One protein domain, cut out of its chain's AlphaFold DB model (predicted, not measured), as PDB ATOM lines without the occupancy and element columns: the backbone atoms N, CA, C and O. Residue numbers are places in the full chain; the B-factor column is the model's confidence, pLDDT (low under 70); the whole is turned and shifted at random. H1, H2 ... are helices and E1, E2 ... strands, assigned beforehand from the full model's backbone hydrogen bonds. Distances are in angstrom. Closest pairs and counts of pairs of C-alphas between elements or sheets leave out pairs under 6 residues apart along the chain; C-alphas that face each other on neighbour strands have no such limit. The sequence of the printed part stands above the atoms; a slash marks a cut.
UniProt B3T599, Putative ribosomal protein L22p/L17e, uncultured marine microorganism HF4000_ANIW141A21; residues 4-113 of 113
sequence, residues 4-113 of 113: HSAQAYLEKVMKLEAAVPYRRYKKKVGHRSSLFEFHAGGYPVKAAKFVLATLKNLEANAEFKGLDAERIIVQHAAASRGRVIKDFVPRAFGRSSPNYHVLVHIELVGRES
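AT A GLANCE: This is residues 4 to 113 of the 113 residues of the protein "Putative ribosomal protein L22p/L17e" of uncultured marine microorganism HF4000_ANIW141A21 (UniProt B3T599). A long two-stranded antiparallel ribbon, E1 and E4, makes the length of this domain and runs on at one end into the small hairpin of E2 and E3, which forms its far tip, away from both helices. Over the other half of the ribbon packs the long helix H2, with H1 side by side with it in a helical hairpin, and the long loop of residues 15 to 44 that joins the two helices reaches away from the ribbon. The printed part has 110 residues, with two named helices and four named strands in the order H1 H2 E1 E2 E3 E4, and the class is mixed, helices and strands. There are two sheets of two strands, E1 - E4 and E2 - E3, both antiparallel. The whole is loose, with a radius of gyration of the C-alphas of 18.2 A, and elongated, spanning 62 by 35 by 22 A.

HOW THE PARTS SIT: Start at E1, residues 72 to 85, and E4, residues 101 to 112, which are antiparallel at 164 degrees between directions; look for N 78 and O 107, 2.9 A apart, within hydrogen-bond range. E1 bends by 60 degrees at residue 75. It runs on into E2, residues 88 to 90, across a break of 2 residues, at 50 degrees. E3, residues 96 to 98, forms an antiparallel hairpin with E2, where N 89 and O 97 are 2.9 A apart, within hydrogen-bond range. E3 runs on into E4 across a break of 2 residues, at 9 degrees. Now look at H2, residues 45 to 64: the closest C-alphas of H2 and E4 are those of Leu 58 and Gly 110, 7.3 A apart. H2 and E1 are near each other, with 6 pairs of C-alphas within 10 A. H1, residues 4 to 14, touches H2, with the C-alphas of Met 14 and Val 45 closest at 4.9 A, at a shallow tilt of 22 degrees, opposite ways. H1 and E4 are apart. In H1 and H2 every O i to N i+4 pair is within hydrogen-bond range.

IN THESE COORDINATES: Find C-alpha 72 at (144.141, 118.601, 160.499); from there E1 runs 35.4 A to C-alpha 85. E4 covers 36.3 A and ends at C-alpha 112, (140.610, 118.051, 163.342). H2 runs 28.5 A from C-alpha 45, and H1 runs 15.4 A from C-alpha 4 at (150.432, 118.547, 155.007). E2 and E3 have three residues each.

THE WHOLE: The two C-alphas farthest apart are those of Gly 66 and Phe 93, 62.8 A. The printed part has no cut. The link from H1 to H2 is long, with 30 residues, and within it residues 20 to 21 pair antiparallel with residues 41 to 42. The link from H2 to E1 is short, and those from E1 to E2, E2 to E3 and E3 to E4 are tight. The mean pLDDT of the printed part is 94.3, and no printed residue is under 70.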
ATOM      1  N   HIS A   4     149.274 119.057 155.742       94.25
ATOM      2  CA  HIS A   4     150.432 118.547 155.007       94.25
ATOM      3  C   HIS A   4     150.451 119.011 153.540       94.25
ATOM      4  O   HIS A   4     151.479 119.444 153.016       94.25
ATOM      5  N   SER A   5     149.288 119.040 152.877       95.81
ATOM      6  CA  SER A   5     149.184 119.586 151.518       95.81
ATOM      7  C   SER A   5     149.550 121.072 151.464       95.81
ATOM      8  O   SER A   5     150.159 121.518 150.489       95.81
ATOM      9  N   ALA A   6     149.178 121.852 152.486       95.94
ATOM     10  CA  ALA A   6     149.514 123.273 152.567       95.94
ATOM     11  C   ALA A   6     151.024 123.485 152.731       95.94
ATOM     12  O   ALA A   6     151.598 124.332 152.043       95.94
ATOM     13  N   GLN A   7     151.675 122.684 153.579       96.12
ATOM     14  CA  GLN A   7     153.129 122.705 153.735       96.12
ATOM     15  C   GLN A   7     153.836 122.368 152.414       96.12
ATOM     16  O   GLN A   7     154.647 123.162 151.934       96.12
ATOM     17  N   ALA A   8     153.450 121.264 151.766       96.88
ATOM     18  CA  ALA A   8     154.021 120.838 150.490       96.88
ATOM     19  C   ALA A   8     153.837 121.889 149.380       96.88
ATOM     20  O   ALA A   8     154.737 122.121 148.571       96.88
ATOM     21  N   TYR A   9     152.685 122.568 149.337       95.88
ATOM     22  CA  TYR A   9     152.464 123.667 148.397       95.88
ATOM     23  C   TYR A   9     153.442 124.824 148.636       95.88
ATOM     24  O   TYR A   9     154.061 125.307 147.687       95.88
ATOM     25  N   LEU A  10     153.633 125.252 149.888       96.44
ATOM     26  CA  LEU A  10     154.560 126.339 150.215       96.44
ATOM     27  C   LEU A  10     156.019 125.976 149.921       96.44
ATOM     28  O   LEU A  10     156.777 126.839 149.473       96.44
ATOM     29  N   GLU A  11     156.412 124.716 150.098       97.00
ATOM     30  CA  GLU A  11     157.742 124.241 149.703       97.00
ATOM     31  C   GLU A  11     157.957 124.338 148.187       97.00
ATOM     32  O   GLU A  11     158.996 124.832 147.743       97.00
ATOM     33  N   LYS A  12     156.957 123.968 147.379       96.69
ATOM     34  CA  LYS A  12     157.002 124.154 145.915       96.69
ATOM     35  C   LYS A  12     157.075 125.628 145.520       96.69
ATOM     36  O   LYS A  12     157.781 125.979 144.575       96.69
ATOM     37  N   VAL A  13     156.388 126.515 146.246       96.00
ATOM     38  CA  VAL A  13     156.494 127.972 146.038       96.00
ATOM     39  C   VAL A  13     157.916 128.459 146.326       96.00
ATOM     40  O   VAL A  13     158.451 129.270 145.570       96.00
ATOM     41  N   MET A  14     158.553 127.954 147.389       96.06
ATOM     42  CA  MET A  14     159.943 128.289 147.723       96.06
ATOM     43  C   MET A  14     160.939 127.796 146.666       96.06
ATOM     44  O   MET A  14     161.917 128.490 146.401       96.06
ATOM     45  N   LYS A  15     160.663 126.650 146.030       96.88
ATOM     46  CA  LYS A  15     161.440 126.104 144.900       96.88
ATOM     47  C   LYS A  15     161.131 126.761 143.549       96.88
ATOM     48  O   LYS A  15     161.718 126.383 142.544       96.88
ATOM     49  N   LEU A  16     160.243 127.760 143.514       94.19
ATOM     50  CA  LEU A  16     159.793 128.447 142.295       94.19
ATOM     51  C   LEU A  16     159.025 127.548 141.303       94.19
ATOM     52  O   LEU A  16     158.862 127.898 140.135       94.19
ATOM     53  N   GLU A  17     158.503 126.416 141.767       93.62
ATOM     54  CA  GLU A  17     157.770 125.449 140.941       93.62
ATOM     55  C   GLU A  17     156.278 125.803 140.867       93.62
ATOM     56  O   GLU A  17     155.664 125.759 139.803       93.62
ATOM     57  N   ALA A  18     155.697 126.227 141.994       93.06
ATOM     58  CA  ALA A  18     154.291 126.610 142.095       93.06
ATOM     59  C   ALA A  18     154.147 128.128 142.269       93.06
ATOM     60  O   ALA A  18     154.648 128.703 143.234       93.06
ATOM     61  N   ALA A  19     153.464 128.795 141.335       94.31
ATOM     62  CA  ALA A  19     153.196 130.226 141.444       94.31
ATOM     63  C   ALA A  19     151.989 130.490 142.360       94.31
ATOM     64  O   ALA A  19     151.007 129.745 142.353       94.31
ATOM     65  N   VAL A  20     152.042 131.586 143.119       94.94
ATOM     66  CA  VAL A  20     150.920 132.079 143.926       94.94
ATOM     67  C   VAL A  20     150.154 133.135 143.121       94.94
ATOM     68  O   VAL A  20     150.765 134.119 142.685       94.94
ATOM     69  N   PRO A  21     148.830 132.985 142.928       95.19
ATOM     70  CA  PRO A  21     148.030 133.963 142.200       95.19
ATOM     71  C   PRO A  21     147.863 135.257 143.006       95.19
ATOM     72  O   PRO A  21     147.423 135.250 144.157       95.19
ATOM     73  N   TYR A  22     148.156 136.403 142.394       94.94
ATOM     74  CA  TYR A  22     148.004 137.712 143.035       94.94
ATOM     75  C   TYR A  22     146.649 138.320 142.676       94.94
ATOM     76  O   TYR A  22     146.506 138.983 141.659       94.94
ATOM     77  N   ARG A  23     145.627 138.124 143.519       92.44
ATOM     78  CA  ARG A  23     144.255 138.573 143.202       92.44
ATOM     79  C   ARG A  23     144.023 140.076 143.424       92.44
ATOM     80  O   ARG A  23     143.379 140.722 142.598       92.44
ATOM     81  N   ARG A  24     144.563 140.644 144.514       92.69
ATOM     82  CA  ARG A  24     144.363 142.056 144.914       92.69
ATOM     83  C   ARG A  24     145.474 142.982 144.410       92.69
ATOM     84  O   ARG A  24     145.220 143.898 143.634       92.69
ATOM     85  N   TYR A  25     146.715 142.743 144.832       93.31
ATOM     86  CA  TYR A  25     147.873 143.586 144.508       93.31
ATOM     87  C   TYR A  25     148.599 143.074 143.254       93.31
ATOM     88  O   TYR A  25     149.657 142.462 143.346       93.31
ATOM     89  N   LYS A  26     147.998 143.298 142.079       93.25
ATOM     90  CA  LYS A  26     148.415 142.668 140.805       93.25
ATOM     91  C   LYS A  26     148.911 143.613 139.712       93.25
ATOM     92  O   LYS A  26     149.196 143.185 138.598       93.25
ATOM     93  N   LYS A  27     148.968 144.917 139.991       94.31
ATOM     94  CA  LYS A  27     149.382 145.915 138.994       94.31
ATOM     95  C   LYS A  27     150.844 145.686 138.603       94.31
ATOM     96  O   LYS A  27     151.686 145.572 139.487       94.31
ATOM     97  N   LYS A  28     151.131 145.687 137.295       93.62
ATOM     98  CA  LYS A  28     152.483 145.515 136.722       93.62
ATOM     99  C   LYS A  28     153.160 144.183 137.097       93.62
ATOM    100  O   LYS A  28     154.381 144.110 137.169       93.62
ATOM    101  N   VAL A  29     152.371 143.139 137.348       93.50
ATOM    102  CA  VAL A  29     152.868 141.781 137.610       93.50
ATOM    103  C   VAL A  29     152.792 140.978 136.315       93.50
ATOM    104  O   VAL A  29     151.770 141.009 135.632       93.50
ATOM    105  N   GLY A  30     153.874 140.277 135.973       91.25
ATOM    106  CA  GLY A  30     153.941 139.446 134.771       91.25
ATOM    107  C   GLY A  30     152.974 138.261 134.812       91.25
ATOM    108  O   GLY A  30     152.604 137.776 135.886       91.25
ATOM    109  N   HIS A  31     152.578 137.791 133.630       92.62
ATOM    110  CA  HIS A  31     151.721 136.617 133.517       92.62
ATOM    111  C   HIS A  31     152.490 135.325 133.831       92.62
ATOM    112  O   HIS A  31     153.698 135.244 133.598       92.62
ATOM    113  N   ARG A  32     151.800 134.305 134.354       89.44
ATOM    114  CA  ARG A  32     152.379 132.982 134.634       89.44
ATOM    115  C   ARG A  32     151.509 131.878 134.041       89.44
ATOM    116  O   ARG A  32     150.333 131.789 134.364       89.44
ATOM    117  N   SER A  33     152.113 131.019 133.223       86.12
ATOM    118  CA  SER A  33     151.447 129.869 132.593       86.12
ATOM    119  C   SER A  33     151.069 128.764 133.580       86.12
ATOM    120  O   SER A  33     150.142 128.010 133.327       86.12
ATOM    121  N   SER A  34     151.763 128.676 134.718       83.69
ATOM    122  CA  SER A  34     151.497 127.685 135.768       83.69
ATOM    123  C   SER A  34     150.230 127.964 136.585       83.69
ATOM    124  O   SER A  34     149.847 127.144 137.417       83.69
ATOM    125  N   LEU A  35     149.577 129.111 136.379       84.69
ATOM    126  CA  LEU A  35     148.328 129.459 137.044       84.69
ATOM    127  C   LEU A  35     147.145 129.124 136.135       84.69
ATOM    128  O   LEU A  35     146.970 129.735 135.086       84.69
ATOM    129  N   PHE A  36     146.306 128.187 136.573       75.12
ATOM    130  CA  PHE A  36     145.141 127.747 135.800       75.12
ATOM    131  C   PHE A  36     144.001 128.783 135.795       75.12
ATOM    132  O   PHE A  36     143.362 129.008 134.775       75.12
ATOM    133  N   GLU A  37     143.765 129.460 136.922       80.44
ATOM    134  CA  GLU A  37     142.589 130.329 137.104       80.44
ATOM    135  C   GLU A  37     142.889 131.835 137.028       80.44
ATOM    136  O   GLU A  37     141.977 132.660 137.130       80.44
ATOM    137  N   PHE A  38     144.161 132.241 136.936       89.56
ATOM    138  CA  PHE A  38     144.517 133.655 137.056       89.56
ATOM    139  C   PHE A  38     145.806 134.021 136.323       89.56
ATOM    140  O   PHE A  38     146.816 133.353 136.471       89.56
ATOM    141  N   HIS A  39     145.804 135.136 135.591       88.75
ATOM    142  CA  HIS A  39     146.944 135.525 134.754       88.75
ATOM    143  C   HIS A  39     148.176 135.955 135.564       88.75
ATOM    144  O   HIS A  39     149.290 135.579 135.215       88.75
ATOM    145  N   ALA A  40     148.005 136.742 136.633       93.00
ATOM    146  CA  ALA A  40     149.117 137.368 137.354       93.00
ATOM    147  C   ALA A  40     149.513 136.614 138.631       93.00
ATOM    148  O   ALA A  40     148.686 136.355 139.509       93.00
ATOM    149  N   GLY A  41     150.810 136.372 138.806       94.06
ATOM    150  CA  GLY A  41     151.328 135.828 140.054       94.06
ATOM    151  C   GLY A  41     152.843 135.745 140.107       94.06
ATOM    152  O   GLY A  41     153.555 136.162 139.192       94.06
ATOM    153  N   GLY A  42     153.340 135.212 141.215       94.00
ATOM    154  CA  GLY A  42     154.769 135.114 141.465       94.00
ATOM    155  C   GLY A  42     155.101 134.141 142.583       94.00
ATOM    156  O   GLY A  42     154.252 133.376 143.034       94.00
ATOM    157  N   TYR A  43     156.352 134.192 143.029       95.31
ATOM    158  CA  TYR A  43     156.900 133.274 144.020       95.31
ATOM    159  C   TYR A  43     157.364 134.063 145.250       95.31
ATOM    160  O   TYR A  43     158.517 134.497 145.318       95.31
ATOM    161  N   PRO A  44     156.473 134.341 146.215       96.06
ATOM    162  CA  PRO A  44     156.811 135.139 147.388       96.06
ATOM    163  C   PRO A  44     157.605 134.312 148.416       96.06
ATOM    164  O   PRO A  44     157.103 134.006 149.495       96.06
ATOM    165  N   VAL A  45     158.864 133.981 148.105       97.62
ATOM    166  CA  VAL A  45     159.725 133.079 148.903       97.62
ATOM    167  C   VAL A  45     159.828 133.519 150.366       97.62
ATOM    168  O   VAL A  45     159.662 132.709 151.276       97.62
ATOM    169  N   LYS A  46     160.041 134.820 150.612       96.38
ATOM    170  CA  LYS A  46     160.137 135.363 151.975       96.38
ATOM    171  C   LYS A  46     158.854 135.119 152.771       96.38
ATOM    172  O   LYS A  46     158.932 134.678 153.910       96.38
ATOM    173  N   ALA A  47     157.690 135.398 152.183       96.12
ATOM    174  CA  ALA A  47     156.409 135.213 152.861       96.12
ATOM    175  C   ALA A  47     156.101 133.725 153.066       96.12
ATOM    176  O   ALA A  47     155.737 133.333 154.172       96.12
ATOM    177  N   ALA A  48     156.325 132.895 152.040       97.25
ATOM    178  CA  ALA A  48     156.126 131.449 152.108       97.25
ATOM    179  C   ALA A  48     156.932 130.816 153.251       97.25
ATOM    180  O   ALA A  48     156.384 130.017 154.003       97.25
ATOM    181  N   LYS A  49     158.185 131.247 153.459       97.19
ATOM    182  CA  LYS A  49     159.024 130.789 154.576       97.19
ATOM    183  C   LYS A  49     158.385 131.053 155.946       97.19
ATOM    184  O   LYS A  49     158.376 130.164 156.793       97.19
ATOM    185  N   PHE A  50     157.856 132.257 156.175       96.56
ATOM    186  CA  PHE A  50     157.232 132.604 157.459       96.56
ATOM    187  C   PHE A  50     155.899 131.884 157.676       96.56
ATOM    188  O   PHE A  50     155.635 131.439 158.793       96.56
ATOM    189  N   VAL A  51     155.091 131.720 156.622       96.69
ATOM    190  CA  VAL A  51     153.825 130.968 156.695       96.69
ATOM    191  C   VAL A  51     154.085 129.479 156.942       96.69
ATOM    192  O   VAL A  51     153.426 128.865 157.774       96.69
ATOM    193  N   LEU A  52     155.093 128.897 156.286       96.88
ATOM    194  CA  LEU A  52     155.483 127.503 156.502       96.88
ATOM    195  C   LEU A  52     155.926 127.268 157.952       96.88
ATOM    196  O   LEU A  52     155.518 126.288 158.566       96.88
ATOM    197  N   ALA A  53     156.707 128.190 158.523       96.69
ATOM    198  CA  ALA A  53     157.097 128.115 159.929       96.69
ATOM    199  C   ALA A  53     155.885 128.167 160.877       96.69
ATOM    200  O   ALA A  53     155.850 127.450 161.871       96.69
ATOM    201  N   THR A  54     154.861 128.968 160.558       96.12
ATOM    202  CA  THR A  54     153.634 129.028 161.372       96.12
ATOM    203  C   THR A  54     152.786 127.761 161.245       96.12
ATOM    204  O   THR A  54     152.226 127.325 162.246       96.12
ATOM    205  N   LEU A  55     152.735 127.127 160.068       96.31
ATOM    206  CA  LEU A  55     152.070 125.827 159.894       96.31
ATOM    207  C   LEU A  55     152.787 124.695 160.640       96.31
ATOM    208  O   LEU A  55     152.116 123.856 161.225       96.31
ATOM    209  N   LYS A  56     154.124 124.693 160.671       95.94
ATOM    210  CA  LYS A  56     154.906 123.732 161.474       95.94
ATOM    211  C   LYS A  56     154.681 123.918 162.975       95.94
ATOM    212  O   LYS A  56     154.564 122.951 163.712       95.94
ATOM    213  N   ASN A  57     154.550 125.165 163.429       95.94
ATOM    214  CA  ASN A  57     154.166 125.435 164.815       95.94
ATOM    215  C   ASN A  57     152.732 124.968 165.114       95.94
ATOM    216  O   ASN A  57     152.462 124.501 166.216       95.94
ATOM    217  N   LEU A  58     151.806 125.098 164.157       95.06
ATOM    218  CA  LEU A  58     150.440 124.594 164.306       95.06
ATOM    219  C   LEU A  58     150.416 123.064 164.435       95.06
ATOM    220  O   LEU A  58     149.703 122.557 165.294       95.06
ATOM    221  N   GLU A  59     151.213 122.366 163.624       95.06
ATOM    222  CA  GLU A  59     151.423 120.913 163.685       95.06
ATOM    223  C   GLU A  59     151.953 120.483 165.056       95.06
ATOM    224  O   GLU A  59     151.282 119.737 165.761       95.06
ATOM    225  N   ALA A  60     153.072 121.067 165.497       95.56
ATOM    226  CA  ALA A  60     153.672 120.763 166.796       95.56
ATOM    227  C   ALA A  60     152.705 121.018 167.969       95.56
ATOM    228  O   ALA A  60     152.642 120.244 168.921       95.56
ATOM    229  N   ASN A  61     151.906 122.090 167.901       95.06
ATOM    230  CA  ASN A  61     150.887 122.382 168.912       95.06
ATOM    231  C   ASN A  61     149.728 121.378 168.906       95.06
ATOM    232  O   ASN A  61     149.091 121.183 169.941       95.06
ATOM    233  N   ALA A  62     149.398 120.805 167.751       94.44
ATOM    234  CA  ALA A  62     148.329 119.829 167.629       94.44
ATOM    235  C   ALA A  62     148.778 118.446 168.110       94.44
ATOM    236  O   ALA A  62     148.065 117.833 168.901       94.44
ATOM    237  N   GLU A  63     149.993 118.027 167.746       93.50
ATOM    238  CA  GLU A  63     150.640 116.822 168.280       93.50
ATOM    239  C   GLU A  63     150.766 116.891 169.803       93.50
ATOM    240  O   GLU A  63     150.404 115.952 170.508       93.50
ATOM    241  N   PHE A  64     151.189 118.043 170.336       95.62
ATOM    242  CA  PHE A  64     151.259 118.269 171.780       95.62
ATOM    243  C   PHE A  64     149.894 118.117 172.475       95.62
ATOM    244  O   PHE A  64     149.824 117.709 173.633       95.62
ATOM    245  N   LYS A  65     148.800 118.430 171.774       93.94
ATOM    246  CA  LYS A  65     147.424 118.248 172.263       93.94
ATOM    247  C   LYS A  65     146.871 116.838 172.023       93.94
ATOM    248  O   LYS A  65     145.741 116.584 172.429       93.94
ATOM    249  N   GLY A  66     147.636 115.944 171.394       93.50
ATOM    250  CA  GLY A  66     147.215 114.582 171.063       93.50
ATOM    251  C   GLY A  66     146.241 114.484 169.887       93.50
ATOM    252  O   GLY A  66     145.527 113.491 169.791       93.50
ATOM    253  N   LEU A  67     146.177 115.507 169.026       93.44
ATOM    254  CA  LEU A  67     145.369 115.490 167.801       93.44
ATOM    255  C   LEU A  67     146.127 114.773 166.674       93.44
ATOM    256  O   LEU A  67     147.357 114.847 166.614       93.44
ATOM    257  N   ASP A  68     145.403 114.141 165.751       91.94
ATOM    258  CA  ASP A  68     146.005 113.496 164.579       91.94
ATOM    259  C   ASP A  68     146.397 114.542 163.521       91.94
ATOM    260  O   ASP A  68     145.539 115.134 162.857       91.94
ATOM    261  N   ALA A  69     147.707 114.757 163.343       87.00
ATOM    262  CA  ALA A  69     148.269 115.731 162.408       87.00
ATOM    263  C   ALA A  69     147.826 115.515 160.949       87.00
ATOM    264  O   ALA A  69     147.668 116.491 160.204       87.00
ATOM    265  N   GLU A  70     147.557 114.269 160.543       89.50
ATOM    266  CA  GLU A  70     147.122 113.949 159.178       89.50
ATOM    267  C   GLU A  70     145.686 114.415 158.904       89.50
ATOM    268  O   GLU A  70     145.332 114.750 157.768       89.50
ATOM    269  N   ARG A  71     144.861 114.502 159.954       93.19
ATOM    270  CA  ARG A  71     143.444 114.893 159.876       93.19
ATOM    271  C   ARG A  71     143.212 116.381 160.085       93.19
ATOM    272  O   ARG A  71     142.069 116.842 160.033       93.19
ATOM    273  N   ILE A  72     144.272 117.161 160.294       94.75
ATOM    274  CA  ILE A  72     144.141 118.601 160.499       94.75
ATOM    275  C   ILE A  72     143.845 119.298 159.177       94.75
ATOM    276  O   ILE A  72     144.611 119.267 158.207       94.75
ATOM    277  N   ILE A  73     142.743 120.036 159.180       95.50
ATOM    278  CA  ILE A  73     142.353 120.929 158.102       95.50
ATOM    279  C   ILE A  73     142.610 122.366 158.549       95.50
ATOM    280  O   ILE A  73     142.224 122.780 159.643       95.50
ATOM    281  N   VAL A  74     143.224 123.164 157.673       94.94
ATOM    282  CA  VAL A  74     143.317 124.616 157.869       94.94
ATOM    283  C   VAL A  74     141.923 125.209 157.657       94.94
ATOM    284  O   VAL A  74     141.452 125.298 156.519       94.94
ATOM    285  N   GLN A  75     141.255 125.572 158.755       95.38
ATOM    286  CA  GLN A  75     139.896 126.121 158.754       95.38
ATOM    287  C   GLN A  75     139.903 127.632 158.520       95.38
ATOM    288  O   GLN A  75     139.076 128.150 157.772       95.38
ATOM    289  N   HIS A  76     140.838 128.341 159.150       95.00
ATOM    290  CA  HIS A  76     140.974 129.786 159.011       95.00
ATOM    291  C   HIS A  76     142.438 130.167 158.813       95.00
ATOM    292  O   HIS A  76     143.326 129.629 159.474       95.00
ATOM    293  N   ALA A  77     142.671 131.111 157.906       96.06
ATOM    294  CA  ALA A  77     143.967 131.725 157.686       96.06
ATOM    295  C   ALA A  77     143.770 133.192 157.306       96.06
ATOM    296  O   ALA A  77     143.100 133.495 156.313       96.06
ATOM    297  N   ALA A  78     144.365 134.100 158.072       96.56
ATOM    298  CA  ALA A  78     144.277 135.532 157.831       96.56
ATOM    299  C   ALA A  78     145.623 136.218 158.063       96.56
ATOM    300  O   ALA A  78     146.456 135.779 158.855       96.56
ATOM    301  N   ALA A  79     145.832 137.320 157.345       96.69
ATOM    302  CA  ALA A  79     146.966 138.206 157.549       96.69
ATOM    303  C   ALA A  79     146.450 139.630 157.750       96.69
ATOM    304  O   ALA A  79     145.752 140.171 156.887       96.69
ATOM    305  N   SER A  80     146.805 140.241 158.877       96.88
ATOM    306  CA  SER A  80     146.423 141.607 159.231       96.88
ATOM    307  C   SER A  80     147.651 142.515 159.285       96.88
ATOM    308  O   SER A  80     148.783 142.092 159.542       96.88
ATOM    309  N   ARG A  81     147.455 143.797 158.958       95.88
ATOM    310  CA  ARG A  81     148.544 144.780 158.960       95.88
ATOM    311  C   ARG A  81     148.973 145.045 160.403       95.88
ATOM    312  O   ARG A  81     148.158 145.471 161.210       95.88
ATOM    313  N   GLY A  82     150.253 144.840 160.691       95.62
ATOM    314  CA  GLY A  82     150.855 145.158 161.979       95.62
ATOM    315  C   GLY A  82     151.406 146.582 162.040       95.62
ATOM    316  O   GLY A  82     151.157 147.432 161.175       95.62
ATOM    317  N   ARG A  83     152.206 146.842 163.079       96.69
ATOM    318  CA  ARG A  83     152.866 148.136 163.290       96.69
ATOM    319  C   ARG A  83     153.768 148.507 162.109       96.69
ATOM    320  O   ARG A  83     154.451 147.670 161.524       96.69
ATOM    321  N   VAL A  84     153.805 149.797 161.785       97.06
ATOM    322  CA  VAL A  84     154.731 150.358 160.795       97.06
ATOM    323  C   VAL A  84     155.947 150.926 161.521       97.06
ATOM    324  O   VAL A  84     155.806 151.827 162.348       97.06
ATOM    325  N   ILE A  85     157.133 150.409 161.213       96.88
ATOM    326  CA  ILE A  85     158.406 150.972 161.663       96.88
ATOM    327  C   ILE A  85     158.774 152.088 160.685       96.88
ATOM    328  O   ILE A  85     158.903 151.857 159.480       96.88
ATOM    329  N   LYS A  86     158.874 153.314 161.204       96.44
ATOM    330  CA  LYS A  86     159.210 154.492 160.405       96.44
ATOM    331  C   LYS A  86     160.722 154.584 160.247       96.44
ATOM    332  O   LYS A  86     161.443 154.505 161.233       96.44
ATOM    333  N   ASP A  87     161.144 154.792 159.014       96.50
ATOM    334  CA  ASP A  87     162.521 155.030 158.603       96.50
ATOM    335  C   ASP A  87     162.510 156.035 157.438       96.50
ATOM    336  O   ASP A  87     161.476 156.218 156.776       96.50
ATOM    337  N   PHE A  88     163.622 156.732 157.225       97.00
ATOM    338  CA  PHE A  88     163.756 157.808 156.251       97.00
ATOM    339  C   PHE A  88     165.113 157.744 155.552       97.00
ATOM    340  O   PHE A  88     166.152 157.651 156.195       97.00
ATOM    341  N   VAL A  89     165.101 157.858 154.225       97.19
ATOM    342  CA  VAL A  89     166.313 157.792 153.399       97.19
ATOM    343  C   VAL A  89     166.608 159.178 152.817       97.19
ATOM    344  O   VAL A  89     165.698 159.787 152.236       97.19
ATOM    345  N   PRO A  90     167.853 159.685 152.937       97.00
ATOM    346  CA  PRO A  90     168.242 160.954 152.333       97.00
ATOM    347  C   PRO A  90     168.168 160.883 150.802       97.00
ATOM    348  O   PRO A  90     168.395 159.845 150.179       97.00
ATOM    349  N   ARG A  91     167.823 162.006 150.179       97.25
ATOM    350  CA  ARG A  91     167.677 162.181 148.731       97.25
ATOM    351  C   ARG A  91     168.467 163.411 148.286       97.25
ATOM    352  O   ARG A  91     168.900 164.224 149.100       97.25
ATOM    353  N   ALA A  92     168.631 163.553 146.972       96.88
ATOM    354  CA  ALA A  92     169.279 164.717 146.378       96.88
ATOM    355  C   ALA A  92     168.639 166.039 146.847       96.88
ATOM    356  O   ALA A  92     167.450 166.086 147.183       96.88
ATOM    357  N   PHE A  93     169.442 167.106 146.835       96.06
ATOM    358  CA  PHE A  93     169.044 168.456 147.252       96.06
ATOM    359  C   PHE A  93     168.577 168.544 148.718       96.06
ATOM    360  O   PHE A  93     167.644 169.277 149.031       96.06
ATOM    361  N   GLY A  94     169.189 167.760 149.617       94.19
ATOM    362  CA  GLY A  94     168.918 167.808 151.063       94.19
ATOM    363  C   GLY A  94     167.532 167.301 151.476       94.19
ATOM    364  O   GLY A  94     167.096 167.524 152.602       94.19
ATOM    365  N   ARG A  95     166.809 166.628 150.573       96.44
ATOM    366  CA  ARG A  95     165.472 166.090 150.847       96.44
ATOM    367  C   ARG A  95     165.567 164.765 151.597       96.44
ATOM    368  O   ARG A  95     166.554 164.048 151.498       96.44
ATOM    369  N   SER A  96     164.490 164.389 152.275       96.69
ATOM    370  CA  SER A  96     164.338 163.065 152.879       96.69
ATOM    371  C   SER A  96     162.989 162.468 152.493       96.69
ATOM    372  O   SER A  96     162.003 163.195 152.347       96.69
ATOM    373  N   SER A  97     162.943 161.154 152.273       97.19
ATOM    374  CA  SER A  97     161.715 160.438 151.911       97.19
ATOM    375  C   SER A  97     161.479 159.219 152.809       97.19
ATOM    376  O   SER A  97     162.450 158.545 153.154       97.19
ATOM    377  N   PRO A  98     160.215 158.895 153.142       96.94
ATOM    378  CA  PRO A  98     159.852 157.687 153.880       96.94
ATOM    379  C   PRO A  98     160.381 156.386 153.264       96.94
ATOM    380  O   PRO A  98     160.211 156.153 152.069       96.94
ATOM    381  N   ASN A  99     160.912 155.501 154.104       96.31
ATOM    382  CA  ASN A  99     161.282 154.122 153.781       96.31
ATOM    383  C   ASN A  99     160.683 153.154 154.816       96.31
ATOM    384  O   ASN A  99     161.373 152.466 155.554       96.31
ATOM    385  N   TYR A 100     159.360 153.165 154.953       96.69
ATOM    386  CA  TYR A 100     158.704 152.486 156.069       96.69
ATOM    387  C   TYR A 100     158.693 150.961 155.929       96.69
ATOM    388  O   TYR A 100     158.344 150.419 154.879       96.69
ATOM    389  N   HIS A 101     158.945 150.270 157.039       94.75
ATOM    390  CA  HIS A 101     158.800 148.821 157.132       94.75
ATOM    391  C   HIS A 101     157.450 148.474 157.758       94.75
ATOM    392  O   HIS A 101     157.163 148.825 158.901       94.75
ATOM    393  N   VAL A 102     156.594 147.785 157.006       95.19
ATOM    394  CA  VAL A 102     155.269 147.362 157.479       95.19
ATOM    395  C   VAL A 102     155.361 145.941 158.032       95.19
ATOM    396  O   VAL A 102     155.723 145.023 157.298       95.19
ATOM    397  N   LEU A 103     155.034 145.762 159.313       96.44
ATOM    398  CA  LEU A 103     154.913 144.441 159.935       96.44
ATOM    399  C   LEU A 103     153.540 143.820 159.639       96.44
ATOM    400  O   LEU A 103     152.611 144.501 159.199       96.44
ATOM    401  N   VAL A 104     153.412 142.516 159.876       96.69
ATOM    402  CA  VAL A 104     152.206 141.726 159.584       96.69
ATOM    403  C   VAL A 104     151.961 140.750 160.730       96.69
ATOM    404  O   VAL A 104     152.910 140.132 161.211       96.69
ATOM    405  N   HIS A 105     150.703 140.603 161.141       96.56
ATOM    406  CA  HIS A 105     150.258 139.513 162.007       96.56
ATOM    407  C   HIS A 105     149.622 138.422 161.147       96.56
ATOM    408  O   HIS A 105     148.909 138.724 160.188       96.56
ATOM    409  N   ILE A 106     149.916 137.164 161.465       96.25
ATOM    410  CA  ILE A 106     149.392 135.991 160.763       96.25
ATOM    411  C   ILE A 106     148.608 135.170 161.779       96.25
ATOM    412  O   ILE A 106     149.134 134.838 162.839       96.25
ATOM    413  N   GLU A 107     147.370 134.843 161.434       95.81
ATOM    414  CA  GLU A 107     146.461 134.040 162.245       95.81
ATOM    415  C   GLU A 107     146.118 132.760 161.482       95.81
ATOM    416  O   GLU A 107     145.778 132.808 160.297       95.81
ATOM    417  N   LEU A 108     146.222 131.614 162.159       95.81
ATOM    418  CA  LEU A 108     145.905 130.295 161.616       95.81
ATOM    419  C   LEU A 108     145.075 129.510 162.629       95.81
ATOM    420  O   LEU A 108     145.415 129.467 163.810       95.81
ATOM    421  N   VAL A 109     144.021 128.850 162.151       95.06
ATOM    422  CA  VAL A 109     143.195 127.938 162.948       95.06
ATOM    423  C   VAL A 109     143.120 126.599 162.231       95.06
ATOM    424  O   VAL A 109     142.659 126.517 161.088       95.06
ATOM    425  N   GLY A 110     143.587 125.558 162.916       94.38
ATOM    426  CA  GLY A 110     143.420 124.168 162.515       94.38
ATOM    427  C   GLY A 110     142.203 123.553 163.197       94.38
ATOM    428  O   GLY A 110     141.923 123.859 164.355       94.38
ATOM    429  N   ARG A 111     141.495 122.684 162.479       93.31
ATOM    430  CA  ARG A 111     140.424 121.841 163.013       93.31
ATOM    431  C   ARG A 111     140.709 120.394 162.635       93.31
ATOM    432  O   ARG A 111     141.032 120.129 161.479       93.31
ATOM    433  N   GLU A 112     140.582 119.491 163.596       90.81
ATOM    434  CA  GLU A 112     140.610 118.051 163.342       90.81
ATOM    435  C   GLU A 112     139.288 117.618 162.694       90.81
ATOM    436  O   GLU A 112     138.208 118.073 163.100       90.81
ATOM    437  N   SER A 113     139.399 116.824 161.629       80.25
ATOM    438  CA  SER A 113     138.265 116.290 160.874       80.25
ATOM    439  C   SER A 113     137.777 114.946 161.386       80.25
ATOM    440  O   SER A 113     138.592 114.153 161.903       80.25
TER     441      SER A 113